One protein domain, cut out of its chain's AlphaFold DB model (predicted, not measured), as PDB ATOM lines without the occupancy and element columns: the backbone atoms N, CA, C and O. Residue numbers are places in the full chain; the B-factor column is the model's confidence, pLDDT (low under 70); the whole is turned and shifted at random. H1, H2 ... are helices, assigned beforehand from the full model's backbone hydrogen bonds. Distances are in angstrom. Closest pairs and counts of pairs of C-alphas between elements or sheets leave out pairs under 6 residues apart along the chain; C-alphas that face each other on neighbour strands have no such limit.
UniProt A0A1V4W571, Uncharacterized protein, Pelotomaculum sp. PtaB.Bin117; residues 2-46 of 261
ATOM      1  N   LYS A   2      21.349  19.399 -39.397       45.78
ATOM      2  CA  LYS A   2      21.024  18.431 -38.325       45.78
ATOM      3  C   LYS A   2      21.750  17.091 -38.487       45.78
ATOM      4  O   LYS A   2      22.442  16.674 -37.580       45.78
ATOM      5  N   ASN A   3      21.783  16.534 -39.695       51.59
ATOM      6  CA  ASN A   3      22.465  15.252 -39.936       51.59
ATOM      7  C   ASN A   3      23.992  15.312 -40.044       51.59
ATOM      8  O   ASN A   3      24.606  14.260 -40.031       51.59
ATOM      9  N   TYR A   4      24.606  16.495 -40.158       52.38
ATOM     10  CA  TYR A   4      26.070  16.640 -40.095       52.38
ATOM     11  C   TYR A   4      26.583  16.677 -38.648       52.38
ATOM     12  O   TYR A   4      27.768  16.459 -38.431       52.38
ATOM     13  N   LEU A   5      25.718  17.016 -37.681       52.91
ATOM     14  CA  LEU A   5      26.124  17.396 -36.321       52.91
ATOM     15  C   LEU A   5      25.374  16.639 -35.209       52.91
ATOM     16  O   LEU A   5      25.882  16.561 -34.097       52.91
ATOM     17  N   GLU A   6      24.187  16.085 -35.475       57.09
ATOM     18  CA  GLU A   6      23.425  15.273 -34.517       57.09
ATOM     19  C   GLU A   6      23.783  13.789 -34.723       57.09
ATOM     20  O   GLU A   6      23.383  13.162 -35.700       57.09
ATOM     21  N   SER A   7      24.577  13.240 -33.802       49.66
ATOM     22  CA  SER A   7      25.190  11.899 -33.813       49.66
ATOM     23  C   SER A   7      24.224  10.710 -33.693       49.66
ATOM     24  O   SER A   7      24.663   9.570 -33.814       49.66
ATOM     25  N   ASP A   8      22.928  10.943 -33.486       54.91
ATOM     26  CA  ASP A   8      22.019   9.898 -32.993       54.91
ATOM     27  C   ASP A   8      21.158   9.189 -34.053       54.91
ATOM     28  O   ASP A   8      20.433   8.267 -33.686       54.91
ATOM     29  N   SER A   9      21.203   9.546 -35.349       57.78
ATOM     30  CA  SER A   9      20.205   8.990 -36.290       57.78
ATOM     31  C   SER A   9      20.671   8.333 -37.591       57.78
ATOM     32  O   SER A   9      19.864   7.591 -38.144       57.78
ATOM     33  N   ASP A  10      21.906   8.497 -38.089       71.75
ATOM     34  CA  ASP A  10      22.363   7.724 -39.268       71.75
ATOM     35  C   ASP A  10      23.883   7.820 -39.521       71.75
ATOM     36  O   ASP A  10      24.357   8.701 -40.244       71.75
ATOM     37  N   MET A  11      24.662   6.889 -38.952       74.31
ATOM     38  CA  MET A  11      26.124   6.864 -39.129       74.31
ATOM     39  C   MET A  11      26.553   6.659 -40.591       74.31
ATOM     40  O   MET A  11      27.608   7.148 -40.993       74.31
ATOM     41  N   TYR A  12      25.752   5.958 -41.402       83.06
ATOM     42  CA  TYR A  12      26.076   5.714 -42.808       83.06
ATOM     43  C   TYR A  12      25.918   6.992 -43.630       83.06
ATOM     44  O   TYR A  12      26.850   7.405 -44.319       83.06
ATOM     45  N   ASN A  13      24.767   7.660 -43.521       80.38
ATOM     46  CA  ASN A  13      24.539   8.910 -44.241       80.38
ATOM     47  C   ASN A  13      25.482  10.024 -43.761       80.38
ATOM     48  O   ASN A  13      25.914  10.836 -44.575       80.38
ATOM     49  N   GLN A  14      25.867  10.034 -42.482       78.69
ATOM     50  CA  GLN A  14      26.929  10.909 -41.976       78.69
ATOM     51  C   GLN A  14      28.273  10.645 -42.642       78.69
ATOM     52  O   GLN A  14      28.909  11.580 -43.117       78.69
ATOM     53  N   HIS A  15      28.696   9.382 -42.702       83.56
ATOM     54  CA  HIS A  15      29.955   9.009 -43.337       83.56
ATOM     55  C   HIS A  15      29.974   9.386 -44.823       83.56
ATOM     56  O   HIS A  15      30.950   9.953 -45.300       83.56
ATOM     57  N   VAL A  16      28.868   9.152 -45.532       84.38
ATOM     58  CA  VAL A  16      28.701   9.541 -46.938       84.38
ATOM     59  C   VAL A  16      28.815  11.064 -47.108       84.38
ATOM     60  O   VAL A  16      29.568  11.526 -47.959       84.38
ATOM     61  N   LEU A  17      28.128  11.853 -46.271       82.56
ATOM     62  CA  LEU A  17      28.196  13.324 -46.292       82.56
ATOM     63  C   LEU A  17      29.577  13.878 -45.907       82.56
ATOM     64  O   LEU A  17      29.968  14.929 -46.409       82.56
ATOM     65  N   LEU A  18      30.310  13.195 -45.027       79.94
ATOM     66  CA  LEU A  18      31.697  13.531 -44.697       79.94
ATOM     67  C   LEU A  18      32.651  13.194 -45.847       79.94
ATOM     68  O   LEU A  18      33.536  13.994 -46.136       79.94
ATOM     69  N   GLY A  19      32.447  12.058 -46.519       83.94
ATOM     70  CA  GLY A  19      33.184  11.681 -47.726       83.94
ATOM     71  C   GLY A  19      33.055  12.737 -48.824       83.94
ATOM     72  O   GLY A  19      34.064  13.170 -49.368       83.94
ATOM     73  N   ASP A  20      31.846  13.254 -49.056       83.06
ATOM     74  CA  ASP A  20      31.594  14.349 -50.010       83.06
ATOM     75  C   ASP A  20      32.444  15.591 -49.722       83.06
ATOM     76  O   ASP A  20      33.061  16.157 -50.623       83.06
ATOM     77  N   LEU A  21      32.530  15.985 -48.445       76.44
ATOM     78  CA  LEU A  21      33.365  17.108 -48.006       76.44
ATOM     79  C   LEU A  21      34.863  16.821 -48.158       76.44
ATOM     80  O   LEU A  21      35.643  17.756 -48.335       76.44
ATOM     81  N   ALA A  22      35.262  15.551 -48.092       81.25
ATOM     82  CA  ALA A  22      36.630  15.103 -48.329       81.25
ATOM     83  C   ALA A  22      36.960  14.921 -49.826       81.25
ATOM     84  O   ALA A  22      38.121  14.690 -50.160       81.25
ATOM     85  N   GLY A  23      35.974  15.064 -50.722       81.56
ATOM     86  CA  GLY A  23      36.138  14.962 -52.177       81.56
ATOM     87  C   GLY A  23      35.543  13.703 -52.815       81.56
ATOM     88  O   GLY A  23      35.562  13.585 -54.042       81.56
ATOM     89  N   ASP A  24      34.963  12.794 -52.030       86.50
ATOM     90  CA  ASP A  24      34.242  11.618 -52.524       86.50
ATOM     91  C   ASP A  24      32.797  11.995 -52.871       86.50
ATOM     92  O   ASP A  24      31.856  11.754 -52.112       86.50
ATOM     93  N   PHE A  25      32.634  12.634 -54.032       83.56
ATOM     94  CA  PHE A  25      31.373  13.252 -54.440       83.56
ATOM     95  C   PHE A  25      30.170  12.298 -54.405       83.56
ATOM     96  O   PHE A  25      30.154  11.244 -55.050       83.56
ATOM     97  N   ILE A  26      29.096  12.726 -53.738       86.69
ATOM     98  CA  ILE A  26      27.853  11.960 -53.625       86.69
ATOM     99  C   ILE A  26      27.030  12.072 -54.915       86.69
ATOM    100  O   ILE A  26      26.743  13.175 -55.395       86.69
ATOM    101  N   PRO A  27      26.505  10.952 -55.444       87.56
ATOM    102  CA  PRO A  27      25.525  10.991 -56.520       87.56
ATOM    103  C   PRO A  27      24.268  11.789 -56.139       87.56
ATOM    104  O   PRO A  27      23.650  11.562 -55.098       87.56
ATOM    105  N   VAL A  28      23.791  12.656 -57.036       84.88
ATOM    106  CA  VAL A  28      22.587  13.491 -56.821       84.88
ATOM    107  C   VAL A  28      21.362  12.679 -56.374       84.88
ATOM    108  O   VAL A  28      20.534  13.164 -55.603       84.88
ATOM    109  N   THR A  29      21.225  11.438 -56.838       87.88
ATOM    110  CA  THR A  29      20.150  10.521 -56.431       87.88
ATOM    111  C   THR A  29      20.220  10.168 -54.945       87.88
ATOM    112  O   THR A  29      19.199  10.218 -54.256       87.88
ATOM    113  N   GLN A  30      21.417   9.876 -54.437       87.44
ATOM    114  CA  GLN A  30      21.666   9.593 -53.029       87.44
ATOM    115  C   GLN A  30      21.477  10.854 -52.182       87.44
ATOM    116  O   GLN A  30      20.773  10.802 -51.177       87.44
ATOM    117  N   LEU A  31      21.958  12.013 -52.647       86.38
ATOM    118  CA  LEU A  31      21.736  13.300 -51.979       86.38
ATOM    119  C   LEU A  31      20.234  13.628 -51.834       86.38
ATOM    120  O   LEU A  31      19.773  14.041 -50.769       86.38
ATOM    121  N   ARG A  32      19.435  13.393 -52.887       87.81
ATOM    122  CA  ARG A  32      17.967  13.557 -52.850       87.81
ATOM    123  C   ARG A  32      17.301  12.598 -51.865       87.81
ATOM    124  O   ARG A  32      16.355  13.004 -51.191       87.81
ATOM    125  N   SER A  33      17.778  11.355 -51.796       86.75
ATOM    126  CA  SER A  33      17.293  10.348 -50.845       86.75
ATOM    127  C   SER A  33      17.537  10.796 -49.403       86.75
ATOM    128  O   SER A  33      16.590  10.890 -48.620       86.75
ATOM    129  N   ILE A  34      18.777  11.196 -49.101       85.12
ATOM    130  CA  ILE A  34      19.187  11.733 -47.800       85.12
ATOM    131  C   ILE A  34      18.332  12.957 -47.444       85.12
ATOM    132  O   ILE A  34      17.764  13.020 -46.357       85.12
ATOM    133  N   ASN A  35      18.151  13.920 -48.356       84.06
ATOM    134  CA  ASN A  35      17.303  15.086 -48.086       84.06
ATOM    135  C   ASN A  35      15.854  14.700 -47.763       84.06
ATOM    136  O   ASN A  35      15.267  15.235 -46.825       84.06
ATOM    137  N   ARG A  36      15.275  13.765 -48.522       85.62
ATOM    138  CA  ARG A  36      13.894  13.322 -48.313       85.62
ATOM    139  C   ARG A  36      13.708  12.645 -46.959       85.62
ATOM    140  O   ARG A  36      12.703  12.915 -46.308       85.62
ATOM    141  N   MET A  37      14.655  11.806 -46.536       82.62
ATOM    142  CA  MET A  37      14.632  11.188 -45.202       82.62
ATOM    143  C   MET A  37      14.647  12.246 -44.096       82.62
ATOM    144  O   MET A  37      13.932  12.124 -43.109       82.62
ATOM    145  N   ASN A  38      15.415  13.313 -44.299       77.38
ATOM    146  CA  ASN A  38      15.685  14.313 -43.273       77.38
ATOM    147  C   ASN A  38      14.631  15.418 -43.166       77.38
ATOM    148  O   ASN A  38      14.392  15.942 -42.082       77.38
ATOM    149  N   PHE A  39      14.023  15.802 -44.288       81.69
ATOM    150  CA  PHE A  39      13.143  16.972 -44.370       81.69
ATOM    151  C   PHE A  39      11.749  16.647 -44.921       81.69
ATOM    152  O   PHE A  39      10.906  17.533 -45.033       81.69
ATOM    153  N   GLY A  40      11.487  15.384 -45.276       83.69
ATOM    154  CA  GLY A  40      10.185  14.923 -45.766       83.69
ATOM    155  C   GLY A  40       9.813  15.419 -47.168       83.69
ATOM    156  O   GLY A  40       8.731  15.104 -47.659       83.69
ATOM    157  N   ASN A  41      10.692  16.167 -47.838       84.44
ATOM    158  CA  ASN A  41      10.455  16.756 -49.151       84.44
ATOM    159  C   ASN A  41      11.556  16.404 -50.163       84.44
ATOM    160  O   ASN A  41      12.710  16.117 -49.831       84.44
ATOM    161  N   THR A  42      11.179  16.408 -51.441       79.56
ATOM    162  CA  THR A  42      12.115  16.159 -52.541       79.56
ATOM    163  C   THR A  42      13.046  17.351 -52.703       79.56
ATOM    164  O   THR A  42      12.589  18.481 -52.873       79.56
ATOM    165  N   LEU A  43      14.354  17.094 -52.711       80.94
ATOM    166  CA  LEU A  43      15.342  18.125 -53.004       80.94
ATOM    167  C   LEU A  43      15.286  18.492 -54.491       80.94
ATOM    168  O   LEU A  43      15.627  17.683 -55.360       80.94
ATOM    169  N   SER A  44      14.867  19.723 -54.774       81.75
ATOM    170  CA  SER A  44      14.999  20.324 -56.099       81.75
ATOM    171  C   SER A  44      16.379  20.960 -56.210       81.75
ATOM    172  O   SER A  44      16.661  21.950 -55.540       81.75
ATOM    173  N   ILE A  45      17.245  20.370 -57.032       77.88
ATOM    174  CA  ILE A  45      18.568  20.923 -57.334       77.88
ATOM    175  C   ILE A  45      18.481  21.524 -58.730       77.88
ATOM    176  O   ILE A  45      18.269  20.794 -59.704       77.88
ATOM    177  N   SER A  46      18.602  22.846 -58.820       79.06
ATOM    178  CA  SER A  46      18.738  23.535 -60.099       79.06
ATOM    179  C   SER A  46      20.057  23.152 -60.764       79.06
ATOM    180  O   SER A  46      21.017  22.745 -60.109       79.06
TER     181      SER A  46
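Overview. This is residues 2 to 46 of the 261 residues of an uncharacterized protein of Pelotomaculum sp. PtaB.Bin117 (UniProt A0A1V4W571). Two helices of twelve residues each, H2 and H3, run opposite ways at a steep slant of 51 degrees, close but not clearly touching, with residues 23 to 27 linking the one to the other, while the short helix H1 packs on residues 13 to 18 of H2 and comes close to H3 at Asn 38. After H3, the tail of residues 40 to 46 folds back past H3 on the side away from H2. The printed part has 45 residues with three named helices, H1, H2 and H3 in chain order, and no named strand; the class is all helix. The whole is compact, with a radius of gyration of the C-alphas of 10.4 A, and flat, spanning 26 by 24 by 13 A.

Along the chain. H1 is residues 2 to 5, from C-alpha 2 at (21.024, 18.431, -38.325) to C-alpha 5, and measures 5.6 A. H2 is residues 11 to 22, beginning at C-alpha 11 at (26.124, 6.864, -39.129), and measures 16.2 A. H3 is residues 28 to 39 and measures 16.0 A, ending at C-alpha 39 at (13.143, 16.972, -44.370). Residues 40 to 46 follow H3 and hold no named element.

Arrangement. H1 and H2 touch, with 5 pairs of C-alphas within 8 A. Their closest C-alphas are those of Tyr 4 and Gln 14, 6.1 A apart, and H2 touches H1 with residues 13 to 18 alone. H2 and H3 are close but not clearly touching: their closest C-alphas, those of Asn 13 and Ile 34, are 7.0 A apart. They run opposite ways at a steep tilt of 51 degrees, with their centres 12.8 A apart. H1 and H3 are close but not clearly touching, with the C-alphas of Asn 3 and Asn 38 the closest at 7.6 A. In H2 and H3 every O i to N i+4 pair is within hydrogen-bond range; H1 is too short for such a pair, and its one O i to N i+3 pair is within range.

Size, cuts and confidence. The two C-alphas farthest apart are those of Asp 8 and Ser 46, at 30.5 A, and the first and last printed C-alphas, of Lys 2 and Ser 46, are 22.5 A apart. The printed part has no cut. The links from H1 to H2 and from H2 to H3 have five residues each and are tight. The mean pLDDT of the printed part is 77.2; residues 2 to 9 are under 70, and H1 has a mean of 51.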